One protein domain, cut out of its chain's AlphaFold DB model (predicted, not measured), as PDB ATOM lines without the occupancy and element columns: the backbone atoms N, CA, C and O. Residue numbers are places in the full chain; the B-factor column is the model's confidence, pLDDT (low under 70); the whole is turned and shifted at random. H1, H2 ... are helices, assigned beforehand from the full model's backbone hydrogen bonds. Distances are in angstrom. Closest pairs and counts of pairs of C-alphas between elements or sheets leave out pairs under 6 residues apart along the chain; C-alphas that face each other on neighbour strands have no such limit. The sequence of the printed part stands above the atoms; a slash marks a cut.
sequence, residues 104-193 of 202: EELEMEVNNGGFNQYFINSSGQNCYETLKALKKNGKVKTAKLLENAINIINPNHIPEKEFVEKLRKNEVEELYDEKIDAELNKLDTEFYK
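What this domain is: This is residues 104 to 193 of the 202 residues of the protein "DUF4375 domain-containing protein" of Flavobacterium sufflavum (UniProt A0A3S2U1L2). H3 and H6 lie side by side and, with kinked H1, form a bundle. H2 folds back beside H3; H4 and H5 sit at one end. With 90 residues and six named helices the printed part is all helix and compact, radius of gyration of the C-alphas 11.9 A, spanning 31 by 26 by 21 A.

Where its parts are: H1, residues 104 to 120, begins at C-alpha (-3.013, 7.723, -28.969). H2 is 122 to 136, 22.8 A long; H3, 140 to 153, 20.2 A; H4, 160 to 169; H5, 173 to 176. H6, 178 to 191, ends at (-7.706, 19.506, -24.108).

How they stand to each other: H3 and H6 touch at a shallow tilt of 4 degrees, closest C-alphas 145 and 187, 6.1 A. H2 and H3, a hairpin, touch, closest C-alphas 134 and 143, 5.4 A. O i to N i+4 pairs are within hydrogen-bond range throughout H3 and H4, 11 of 13 in H1, 7 of 11 in H2, 8 of 10 in H6; H5 is too short.

The domain as a whole: The printed part has no cut or long link; no printed residue is under pLDDT 70.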
ATOM      1  N   GLU A 104      -3.659   7.045 -27.840       95.81
ATOM      2  CA  GLU A 104      -3.013   7.723 -28.969       95.81
ATOM      3  C   GLU A 104      -4.047   8.151 -30.012       95.81
ATOM      4  O   GLU A 104      -4.015   9.269 -30.513       95.81
ATOM      5  N   GLU A 105      -5.016   7.280 -30.297       96.12
ATOM      6  CA  GLU A 105      -6.101   7.586 -31.229       96.12
ATOM      7  C   GLU A 105      -7.040   8.662 -30.678       96.12
ATOM      8  O   GLU A 105      -7.454   9.536 -31.428       96.12
ATOM      9  N   LEU A 106      -7.311   8.677 -29.366       97.88
ATOM     10  CA  LEU A 106      -8.000   9.811 -28.743       97.88
ATOM     11  C   LEU A 106      -7.233  11.120 -28.970       97.88
ATOM     12  O   LEU A 106      -7.833  12.109 -29.378       97.88
ATOM     13  N   GLU A 107      -5.926  11.136 -28.695       96.94
ATOM     14  CA  GLU A 107      -5.089  12.324 -28.890       96.94
ATOM     15  C   GLU A 107      -5.115  12.786 -30.348       96.94
ATOM     16  O   GLU A 107      -5.360  13.958 -30.623       96.94
ATOM     17  N   MET A 108      -4.920  11.867 -31.289       96.38
ATOM     18  CA  MET A 108      -4.920  12.155 -32.718       96.38
ATOM     19  C   MET A 108      -6.262  12.723 -33.199       96.38
ATOM     20  O   MET A 108      -6.282  13.756 -33.861       96.38
ATOM     21  N   GLU A 109      -7.380  12.074 -32.871       97.44
ATOM     22  CA  GLU A 109      -8.702  12.496 -33.342       97.44
ATOM     23  C   GLU A 109      -9.118  13.845 -32.751       97.44
ATOM     24  O   GLU A 109      -9.565  14.726 -33.488       97.44
ATOM     25  N   VAL A 110      -8.904  14.045 -31.444       97.81
ATOM     26  CA  VAL A 110      -9.250  15.314 -30.787       97.81
ATOM     27  C   VAL A 110      -8.382  16.454 -31.318       97.81
ATOM     28  O   VAL A 110      -8.896  17.539 -31.556       97.81
ATOM     29  N   ASN A 111      -7.095  16.233 -31.598       96.56
ATOM     30  CA  ASN A 111      -6.267  17.262 -32.238       96.56
ATOM     31  C   ASN A 111      -6.649  17.545 -33.697       96.56
ATOM     32  O   ASN A 111      -6.413  18.652 -34.180       96.56
ATOM     33  N   ASN A 112      -7.210  16.563 -34.404       96.44
ATOM     34  CA  ASN A 112      -7.598  16.722 -35.802       96.44
ATOM     35  C   ASN A 112      -8.950  17.431 -35.966       96.44
ATOM     36  O   ASN A 112      -9.102  18.219 -36.900       96.44
ATOM     37  N   GLY A 113      -9.916  17.178 -35.080       94.81
ATOM     38  CA  GLY A 113     -11.259  17.758 -35.194       94.81
ATOM     39  C   GLY A 113     -12.093  17.724 -33.917       94.81
ATOM     40  O   GLY A 113     -13.321  17.696 -33.991       94.81
ATOM     41  N   GLY A 114     -11.444  17.716 -32.755       98.19
ATOM     42  CA  GLY A 114     -12.104  17.781 -31.456       98.19
ATOM     43  C   GLY A 114     -12.789  16.485 -31.021       98.19
ATOM     44  O   GLY A 114     -12.758  15.448 -31.696       98.19
ATOM     45  N   PHE A 115     -13.440  16.538 -29.861       98.69
ATOM     46  CA  PHE A 115     -14.209  15.419 -29.317       98.69
ATOM     47  C   PHE A 115     -15.345  14.992 -30.248       98.69
ATOM     48  O   PHE A 115     -15.646  13.800 -30.309       98.69
ATOM     49  N   ASN A 116     -15.948  15.918 -31.001       98.06
ATOM     50  CA  ASN A 116     -17.001  15.567 -31.954       98.06
ATOM     51  C   ASN A 116     -16.474  14.598 -33.030       98.06
ATOM     52  O   ASN A 116     -17.040  13.522 -33.229       98.06
ATOM     53  N   GLN A 117     -15.319  14.907 -33.637       97.94
ATOM     54  CA  GLN A 117     -14.672  14.003 -34.590       97.94
ATOM     55  C   GLN A 117     -14.315  12.655 -33.949       97.94
ATOM     56  O   GLN A 117     -14.588  11.613 -34.545       97.94
ATOM     57  N   TYR A 118     -13.767  12.655 -32.728       98.56
ATOM     58  CA  TYR A 118     -13.444  11.417 -32.012       98.56
ATOM     59  C   TYR A 118     -14.654  10.480 -31.869       98.56
ATOM     60  O   TYR A 118     -14.511   9.272 -32.062       98.56
ATOM     61  N   PHE A 119     -15.838  11.014 -31.554       98.44
ATOM     62  CA  PHE A 119     -17.047  10.204 -31.376       98.44
ATOM     63  C   PHE A 119     -17.738   9.805 -32.683       98.44
ATOM     64  O   PHE A 119     -18.306   8.715 -32.734       98.44
ATOM     65  N   ILE A 120     -17.689  10.651 -33.718       96.94
ATOM     66  CA  ILE A 120     -18.209  10.330 -35.058       96.94
ATOM     67  C   ILE A 120     -17.357   9.244 -35.727       96.94
ATOM     68  O   ILE A 120     -17.876   8.375 -36.429       96.94
ATOM     69  N   ASN A 121     -16.043   9.279 -35.512       95.94
ATOM     70  CA  ASN A 121     -15.138   8.274 -36.045       95.94
ATOM     71  C   ASN A 121     -15.249   6.954 -35.271       95.94
ATOM     72  O   ASN A 121     -15.707   6.882 -34.128       95.94
ATOM     73  N   SER A 122     -14.781   5.867 -35.890       94.31
ATOM     74  CA  SER A 122     -14.822   4.528 -35.286       94.31
ATOM     75  C   SER A 122     -14.042   4.428 -33.967       94.31
ATOM     76  O   SER A 122     -14.254   3.478 -33.211       94.31
ATOM     77  N   SER A 123     -13.180   5.396 -33.666       96.38
ATOM     78  CA  SER A 123     -12.434   5.544 -32.415       96.38
ATOM     79  C   SER A 123     -13.350   5.750 -31.204       96.38
ATOM     80  O   SER A 123     -13.072   5.218 -30.125       96.38
ATOM     81  N   GLY A 124     -14.485   6.434 -31.378       97.31
ATOM     82  CA  GLY A 124     -15.436   6.752 -30.311       97.31
ATOM     83  C   GLY A 124     -16.006   5.525 -29.601       97.31
ATOM     84  O   GLY A 124     -16.266   5.558 -28.396       97.31
ATOM     85  N   GLN A 125     -16.111   4.389 -30.299       97.38
ATOM     86  CA  GLN A 125     -16.575   3.121 -29.716       97.38
ATOM     87  C   GLN A 125     -15.679   2.623 -28.561       97.38
ATOM     88  O   GLN A 125     -16.103   1.787 -27.763       97.38
ATOM     89  N   ASN A 126     -14.440   3.118 -28.480       97.94
ATOM     90  CA  ASN A 126     -13.440   2.753 -27.479       97.94
ATOM     91  C   ASN A 126     -13.422   3.702 -26.267       97.94
ATOM     92  O   ASN A 126     -12.551   3.564 -25.403       97.94
ATOM     93  N   CYS A 127     -14.341   4.670 -26.192       98.38
ATOM     94  CA  CYS A 127     -14.294   5.774 -25.229       98.38
ATOM     95  C   CYS A 127     -14.202   5.321 -23.762       98.38
ATOM     96  O   CYS A 127     -13.345   5.814 -23.031       98.38
ATOM     97  N   TYR A 128     -14.993   4.334 -23.328       98.50
ATOM     98  CA  TYR A 128     -14.961   3.857 -21.937       98.50
ATOM     99  C   TYR A 128     -13.669   3.115 -21.582       98.50
ATOM    100  O   TYR A 128     -13.113   3.321 -20.503       98.50
ATOM    101  N   GLU A 129     -13.147   2.279 -22.482       98.38
ATOM    102  CA  GLU A 129     -11.873   1.587 -22.249       98.38
ATOM    103  C   GLU A 129     -10.700   2.572 -22.260       98.38
ATOM    104  O   GLU A 129      -9.802   2.500 -21.419       98.38
ATOM    105  N   THR A 130     -10.745   3.561 -23.151       98.38
ATOM    106  CA  THR A 130      -9.756   4.643 -23.210       98.38
ATOM    107  C   THR A 130      -9.803   5.503 -21.948       98.38
ATOM    108  O   THR A 130      -8.759   5.798 -21.367       98.38
ATOM    109  N   LEU A 131     -10.996   5.818 -21.440       98.56
ATOM    110  CA  LEU A 131     -11.186   6.511 -20.167       98.56
ATOM    111  C   LEU A 131     -10.570   5.735 -18.994       98.56
ATOM    112  O   LEU A 131      -9.849   6.315 -18.177       98.56
ATOM    113  N   LYS A 132     -10.811   4.420 -18.916       98.38
ATOM    114  CA  LYS A 132     -10.212   3.544 -17.893       98.38
ATOM    115  C   LYS A 132      -8.683   3.558 -17.989       98.38
ATOM    116  O   LYS A 132      -8.009   3.686 -16.964       98.38
ATOM    117  N   ALA A 133      -8.128   3.492 -19.199       97.69
ATOM    118  CA  ALA A 133      -6.685   3.541 -19.422       97.69
ATOM    119  C   ALA A 133      -6.064   4.892 -19.032       97.69
ATOM    120  O   ALA A 133      -5.035   4.910 -18.357       97.69
ATOM    121  N   LEU A 134      -6.702   6.020 -19.364       97.62
ATOM    122  CA  LEU A 134      -6.245   7.352 -18.944       97.62
ATOM    123  C   LEU A 134      -6.182   7.472 -17.418       97.62
ATOM    124  O   LEU A 134      -5.178   7.942 -16.877       97.62
ATOM    125  N   LYS A 135      -7.227   7.003 -16.717       97.62
ATOM    126  CA  LYS A 135      -7.263   6.977 -15.245       97.62
ATOM    127  C   LYS A 135      -6.123   6.121 -14.686       97.62
ATOM    128  O   LYS A 135      -5.408   6.573 -13.794       97.62
ATOM    129  N   LYS A 136      -5.908   4.926 -15.248       96.94
ATOM    130  CA  LYS A 136      -4.828   4.011 -14.843       96.94
ATOM    131  C   LYS A 136      -3.433   4.614 -15.047       96.94
ATOM    132  O   LYS A 136      -2.568   4.423 -14.200       96.94
ATOM    133  N   ASN A 137      -3.231   5.365 -16.127       94.44
ATOM    134  CA  ASN A 137      -1.946   5.978 -16.474       94.44
ATOM    135  C   ASN A 137      -1.716   7.346 -15.795       94.44
ATOM    136  O   ASN A 137      -0.793   8.068 -16.165       94.44
ATOM    137  N   GLY A 138      -2.562   7.746 -14.839       94.81
ATOM    138  CA  GLY A 138      -2.417   9.016 -14.116       94.81
ATOM    139  C   GLY A 138      -2.726  10.266 -14.951       94.81
ATOM    140  O   GLY A 138      -2.496  11.390 -14.499       94.81
ATOM    141  N   LYS A 139      -3.301  10.111 -16.149       96.00
ATOM    142  CA  LYS A 139      -3.691  11.210 -17.048       96.00
ATOM    143  C   LYS A 139      -5.058  11.779 -16.629       96.00
ATOM    144  O   LYS A 139      -6.020  11.793 -17.392       96.00
ATOM    145  N   VAL A 140      -5.158  12.193 -15.363       95.81
ATOM    146  CA  VAL A 140      -6.424  12.486 -14.660       95.81
ATOM    147  C   VAL A 140      -7.203  13.652 -15.276       95.81
ATOM    148  O   VAL A 140      -8.429  13.586 -15.340       95.81
ATOM    149  N   LYS A 141      -6.531  14.711 -15.748       97.56
ATOM    150  CA  LYS A 141      -7.224  15.869 -16.335       97.56
ATOM    151  C   LYS A 141      -7.809  15.501 -17.695       97.56
ATOM    152  O   LYS A 141      -8.987  15.749 -17.924       97.56
ATOM    153  N   THR A 142      -7.042  14.815 -18.540       98.06
ATOM    154  CA  THR A 142      -7.536  14.278 -19.817       98.06
ATOM    155  C   THR A 142      -8.674  13.279 -19.609       98.06
ATOM    156  O   THR A 142      -9.693  13.360 -20.289       98.06
ATOM    157  N   ALA A 143      -8.553  12.379 -18.625       98.44
ATOM    158  CA  ALA A 143      -9.635  11.467 -18.256       98.44
ATOM    159  C   ALA A 143     -10.913  12.231 -17.887       98.44
ATOM    160  O   ALA A 143     -12.004  11.834 -18.284       98.44
ATOM    161  N   LYS A 144     -10.784  13.343 -17.152       98.75
ATOM    162  CA  LYS A 144     -11.935  14.161 -16.775       98.75
ATOM    163  C   LYS A 144     -12.595  14.833 -17.979       98.75
ATOM    164  O   LYS A 144     -13.819  14.883 -18.031       98.75
ATOM    165  N   LEU A 145     -11.806  15.306 -18.943       98.75
ATOM    166  CA  LEU A 145     -12.331  15.873 -20.187       98.75
ATOM    167  C   LEU A 145     -13.106  14.827 -20.995       98.75
ATOM    168  O   LEU A 145     -14.253  15.080 -21.347       98.75
ATOM    169  N   LEU A 146     -12.537  13.633 -21.199       98.81
ATOM    170  CA  LEU A 146     -13.223  12.553 -21.916       98.81
ATOM    171  C   LEU A 146     -14.501  12.098 -21.192       98.81
ATOM    172  O   LEU A 146     -15.526  11.893 -21.831       98.81
ATOM    173  N   GLU A 147     -14.470  11.973 -19.864       98.88
ATOM    174  CA  GLU A 147     -15.659  11.642 -19.065       98.88
ATOM    175  C   GLU A 147     -16.766  12.693 -19.227       98.88
ATOM    176  O   GLU A 147     -17.929  12.343 -19.414       98.88
ATOM    177  N   ASN A 148     -16.412  13.980 -19.198       98.81
ATOM    178  CA  ASN A 148     -17.371  15.057 -19.428       98.81
ATOM    179  C   ASN A 148     -17.930  15.013 -20.856       98.81
ATOM    180  O   ASN A 148     -19.135  15.169 -21.029       98.81
ATOM    181  N   ALA A 149     -17.080  14.757 -21.853       98.81
ATOM    182  CA  ALA A 149     -17.493  14.660 -23.246       98.81
ATOM    183  C   ALA A 149     -18.493  13.508 -23.450       98.81
ATOM    184  O   ALA A 149     -19.546  13.725 -24.039       98.81
ATOM    185  N   ILE A 150     -18.231  12.330 -22.862       98.81
ATOM    186  CA  ILE A 150     -19.171  11.192 -22.850       98.81
ATOM    187  C   ILE A 150     -20.509  11.592 -22.216       98.81
ATOM    188  O   ILE A 150     -21.556  11.274 -22.766       98.81
ATOM    189  N   ASN A 151     -20.498  12.293 -21.080       98.69
ATOM    190  CA  ASN A 151     -21.731  12.693 -20.393       98.69
ATOM    191  C   ASN A 151     -22.561  13.709 -21.189       98.69
ATOM    192  O   ASN A 151     -23.785  13.677 -21.111       98.69
ATOM    193  N   ILE A 152     -21.911  14.592 -21.952       98.62
ATOM    194  CA  ILE A 152     -22.589  15.561 -22.822       98.62
ATOM    195  C   ILE A 152     -23.383  14.840 -23.919       98.62
ATOM    196  O   ILE A 152     -24.529  15.199 -24.173       98.62
ATOM    197  N   ILE A 153     -22.797  13.809 -24.535       98.44
ATOM    198  CA  ILE A 153     -23.415  13.074 -25.653       98.44
ATOM    199  C   ILE A 153     -24.203  11.829 -25.213       98.44
ATOM    200  O   ILE A 153     -24.828  11.164 -26.031       98.44
ATOM    201  N   ASN A 154     -24.167  11.491 -23.923       98.38
ATOM    202  CA  ASN A 154     -24.984  10.456 -23.293       98.38
ATOM    203  C   ASN A 154     -25.748  11.041 -22.089       98.38
ATOM    204  O   ASN A 154     -25.556  10.584 -20.955       98.38
ATOM    205  N   PRO A 155     -26.614  12.050 -22.296       97.56
ATOM    206  CA  PRO A 155     -27.262  12.779 -21.202       97.56
ATOM    207  C   PRO A 155     -28.196  11.896 -20.365       97.56
ATOM    208  O   PRO A 155     -28.413  12.148 -19.182       97.56
ATOM    209  N   ASN A 156     -28.734  10.831 -20.964       96.94
ATOM    210  CA  ASN A 156     -29.604   9.869 -20.285       96.94
ATOM    211  C   ASN A 156     -28.827   8.770 -19.545       96.94
ATOM    212  O   ASN A 156     -29.447   7.901 -18.934       96.94
ATOM    213  N   HIS A 157     -27.492   8.785 -19.622       96.69
ATOM    214  CA  HIS A 157     -26.611   7.794 -19.008       96.69
ATOM    215  C   HIS A 157     -27.036   6.350 -19.308       96.69
ATOM    216  O   HIS A 157     -27.046   5.490 -18.422       96.69
ATOM    217  N   ILE A 158     -27.390   6.073 -20.569       98.31
ATOM    218  CA  ILE A 158     -27.701   4.702 -20.976       98.31
ATOM    219  C   ILE A 158     -26.464   3.807 -20.775       98.31
ATOM    220  O   ILE A 158     -25.332   4.307 -20.839       98.31
ATOM    221  N   PRO A 159     -26.643   2.495 -20.526       98.31
ATOM    222  CA  PRO A 159     -25.535   1.600 -20.196       98.31
ATOM    223  C   PRO A 159     -24.412   1.616 -21.241       98.31
ATOM    224  O   PRO A 159     -24.692   1.648 -22.438       98.31
ATOM    225  N   GLU A 160     -23.147   1.497 -20.805       97.19
ATOM    226  CA  GLU A 160     -21.954   1.614 -21.673       97.19
ATOM    227  C   GLU A 160     -22.075   0.792 -22.962       97.19
ATOM    228  O   GLU A 160     -21.814   1.282 -24.058       97.19
ATOM    229  N   LYS A 161     -22.522  -0.464 -22.835       96.12
ATOM    230  CA  LYS A 161     -22.700  -1.378 -23.965       96.12
ATOM    231  C   LYS A 161     -23.725  -0.857 -24.969       96.12
ATOM    232  O   LYS A 161     -23.490  -0.960 -26.163       96.12
ATOM    233  N   GLU A 162     -24.853  -0.339 -24.499       97.62
ATOM    234  CA  GLU A 162     -25.888   0.216 -25.374       97.62
ATOM    235  C   GLU A 162     -25.396   1.497 -26.050       97.62
ATOM    236  O   GLU A 162     -25.551   1.652 -27.259       97.62
ATOM    237  N   PHE A 163     -24.727   2.371 -25.295       98.19
ATOM    238  CA  PHE A 163     -24.162   3.610 -25.819       98.19
ATOM    239  C   PHE A 163     -23.128   3.366 -26.924       98.19
ATOM    240  O   PHE A 163     -23.193   3.969 -27.993       98.19
ATOM    241  N   VAL A 164     -22.206   2.425 -26.707       97.56
ATOM    242  CA  VAL A 164     -21.194   2.043 -27.704       97.56
ATOM    243  C   VAL A 164     -21.838   1.467 -28.969       97.56
ATOM    244  O   VAL A 164     -21.371   1.749 -30.072       97.56
ATOM    245  N   GLU A 165     -22.918   0.691 -28.846       97.06
ATOM    246  CA  GLU A 165     -23.657   0.211 -30.021       97.06
ATOM    247  C   GLU A 165     -24.333   1.353 -30.792       97.06
ATOM    248  O   GLU A 165     -24.333   1.322 -32.021       97.06
ATOM    249  N   LYS A 166     -24.847   2.384 -30.109       97.88
ATOM    250  CA  LYS A 166     -25.371   3.579 -30.787       97.88
ATOM    251  C   LYS A 166     -24.278   4.345 -31.525       97.88
ATOM    252  O   LYS A 166     -24.491   4.706 -32.679       97.88
ATOM    253  N   LEU A 167     -23.101   4.530 -30.920       97.19
ATOM    254  CA  LEU A 167     -21.952   5.153 -31.595       97.19
ATOM    255  C   LEU A 167     -21.590   4.403 -32.883       97.19
ATOM    256  O   LEU A 167     -21.476   5.009 -33.942       97.19
ATOM    257  N   ARG A 168     -21.512   3.067 -32.836       96.00
ATOM    258  CA  ARG A 168     -21.220   2.232 -34.021       96.00
ATOM    259  C   ARG A 168     -22.215   2.396 -35.159       96.00
ATOM    260  O   ARG A 168     -21.853   2.225 -36.321       96.00
ATOM    261  N   LYS A 169     -23.473   2.659 -34.819       96.31
ATOM    262  CA  LYS A 169     -24.564   2.828 -35.777       96.31
ATOM    263  C   LYS A 169     -24.787   4.286 -36.174       96.31
ATOM    264  O   LYS A 169     -25.645   4.536 -37.013       96.31
ATOM    265  N   ASN A 170     -24.016   5.224 -35.615       95.12
ATOM    266  CA  ASN A 170     -24.233   6.666 -35.746       95.12
ATOM    267  C   ASN A 170     -25.639   7.100 -35.282       95.12
ATOM    268  O   ASN A 170     -26.283   7.944 -35.895       95.12
ATOM    269  N   GLU A 171     -26.127   6.494 -34.196       97.62
ATOM    270  CA  GLU A 171     -27.454   6.727 -33.600       97.62
ATOM    271  C   GLU A 171     -27.388   7.628 -32.347       97.62
ATOM    272  O   GLU A 171     -28.304   7.629 -31.524       97.62
ATOM    273  N   VAL A 172     -26.286   8.361 -32.162       97.81
ATOM    274  CA  VAL A 172     -26.133   9.364 -31.095       97.81
ATOM    275  C   VAL A 172     -26.464  10.731 -31.685       97.81
ATOM    276  O   VAL A 172     -25.620  11.368 -32.311       97.81
ATOM    277  N   GLU A 173     -27.723  11.146 -31.545       96.94
ATOM    278  CA  GLU A 173     -28.254  12.372 -32.156       96.94
ATOM    279  C   GLU A 173     -27.578  13.636 -31.613       96.94
ATOM    280  O   GLU A 173     -27.419  14.614 -32.344       96.94
ATOM    281  N   GLU A 174     -27.118  13.594 -30.359       97.62
ATOM    282  CA  GLU A 174     -26.425  14.687 -29.681       97.62
ATOM    283  C   GLU A 174     -25.186  15.168 -30.455       97.62
ATOM    284  O   GLU A 174     -24.891  16.359 -30.439       97.62
ATOM    285  N   LEU A 175     -24.497  14.287 -31.195       96.75
ATOM    286  CA  LEU A 175     -23.321  14.647 -32.007       96.75
ATOM    287  C   LEU A 175     -23.641  15.585 -33.184       96.75
ATOM    288  O   LEU A 175     -22.733  16.164 -33.782       96.75
ATOM    289  N   TYR A 176     -24.921  15.745 -33.525       94.88
ATOM    290  CA  TYR A 176     -25.385  16.588 -34.629       94.88
ATOM    291  C   TYR A 176     -26.125  17.850 -34.156       94.88
ATOM    292  O   TYR A 176     -26.642  18.602 -34.987       94.88
ATOM    293  N   ASP A 177     -26.185  18.098 -32.845       96.38
ATOM    294  CA  ASP A 177     -26.787  19.301 -32.262       96.38
ATOM    295  C   ASP A 177     -25.739  20.420 -32.100       96.38
ATOM    296  O   ASP A 177     -24.694  20.236 -31.479       96.38
ATOM    297  N   GLU A 178     -26.026  21.616 -32.632       96.12
ATOM    298  CA  GLU A 178     -25.093  22.758 -32.603       96.12
ATOM    299  C   GLU A 178     -24.749  23.236 -31.182       96.12
ATOM    300  O   GLU A 178     -23.652  23.744 -30.942       96.12
ATOM    301  N   LYS A 179     -25.670  23.105 -30.219       97.00
ATOM    302  CA  LYS A 179     -25.400  23.482 -28.824       97.00
ATOM    303  C   LYS A 179     -24.493  22.456 -28.169       97.00
ATOM    304  O   LYS A 179     -23.597  22.848 -27.427       97.00
ATOM    305  N   ILE A 180     -24.713  21.172 -28.441       97.44
ATOM    306  CA  ILE A 180     -23.831  20.105 -27.967       97.44
ATOM    307  C   ILE A 180     -22.428  20.274 -28.551       97.44
ATOM    308  O   ILE A 180     -21.461  20.244 -27.792       97.44
ATOM    309  N   ASP A 181     -22.309  20.549 -29.851       96.31
ATOM    310  CA  ASP A 181     -21.023  20.842 -30.493       96.31
ATOM    311  C   ASP A 181     -20.319  22.034 -29.821       96.31
ATOM    312  O   ASP A 181     -19.142  21.962 -29.470       96.31
ATOM    313  N   ALA A 182     -21.053  23.108 -29.515       97.94
ATOM    314  CA  ALA A 182     -20.511  24.249 -28.777       97.94
ATOM    315  C   ALA A 182     -20.036  23.897 -27.351       97.94
ATOM    316  O   ALA A 182     -19.050  24.472 -26.883       97.94
ATOM    317  N   GLU A 183     -20.698  22.976 -26.645       98.44
ATOM    318  CA  GLU A 183     -20.230  22.486 -25.340       98.44
ATOM    319  C   GLU A 183     -18.981  21.600 -25.473       98.44
ATOM    320  O   GLU A 183     -18.040  21.755 -24.689       98.44
ATOM    321  N   LEU A 184     -18.919  20.728 -26.486       98.38
ATOM    322  CA  LEU A 184     -17.731  19.918 -26.781       98.38
ATOM    323  C   LEU A 184     -16.522  20.795 -27.142       98.38
ATOM    324  O   LEU A 184     -15.440  20.578 -26.599       98.38
ATOM    325  N   ASN A 185     -16.720  21.864 -27.919       98.12
ATOM    326  CA  ASN A 185     -15.669  22.826 -28.281       98.12
ATOM    327  C   ASN A 185     -15.003  23.494 -27.056       98.12
ATOM    328  O   ASN A 185     -13.817  23.854 -27.081       98.12
ATOM    329  N   LYS A 186     -15.733  23.652 -25.942       98.56
ATOM    330  CA  LYS A 186     -15.140  24.133 -24.680       98.56
ATOM    331  C   LYS A 186     -14.190  23.095 -24.087       98.56
ATOM    332  O   LYS A 186     -13.140  23.464 -23.563       98.56
ATOM    333  N   LEU A 187     -14.536  21.811 -24.173       98.62
ATOM    334  CA  LEU A 187     -13.672  20.720 -23.721       98.62
ATOM    335  C   LEU A 187     -12.440  20.573 -24.613       98.62
ATOM    336  O   LEU A 187     -11.353  20.360 -24.081       98.62
ATOM    337  N   ASP A 188     -12.587  20.757 -25.925       98.38
ATOM    338  CA  ASP A 188     -11.466  20.775 -26.873       98.38
ATOM    339  C   ASP A 188     -10.458  21.867 -26.504       98.38
ATOM    340  O   ASP A 188      -9.259  21.616 -26.385       98.38
ATOM    341  N   THR A 189     -10.955  23.070 -26.201       98.25
ATOM    342  CA  THR A 189     -10.121  24.194 -25.747       98.25
ATOM    343  C   THR A 189      -9.311  23.844 -24.496       98.25
ATOM    344  O   THR A 189      -8.148  24.237 -24.376       98.25
ATOM    345  N   GLU A 190      -9.893  23.105 -23.549       98.12
ATOM    346  CA  GLU A 190      -9.165  22.623 -22.371       98.12
ATOM    347  C   GLU A 190      -8.198  21.478 -22.703       98.12
ATOM    348  O   GLU A 190      -7.113  21.404 -22.120       98.12
ATOM    349  N   PHE A 191      -8.551  20.608 -23.650       97.62
ATOM    350  CA  PHE A 191      -7.706  19.506 -24.108       97.62
ATOM    351  C   PHE A 191      -6.405  20.026 -24.731       97.62
ATOM    352  O   PHE A 191      -5.321  19.583 -24.347       97.62
ATOM    353  N   TYR A 192      -6.492  21.042 -25.597       96.75
ATOM    354  CA  TYR A 192      -5.345  21.642 -26.296       96.75
ATOM    355  C   TYR A 192      -4.339  22.348 -25.384       96.75
ATOM    356  O   TYR A 192      -3.254  22.724 -25.824       96.75
ATOM    357  N   LYS A 193      -4.652  22.516 -24.096       96.62
ATOM    358  CA  LYS A 193      -3.683  23.003 -23.104       96.62
ATOM    359  C   LYS A 193      -2.697  21.924 -22.662       96.62
ATOM    360  O   LYS A 193      -1.773  22.245 -21.919       96.62
TER     361      LYS A 193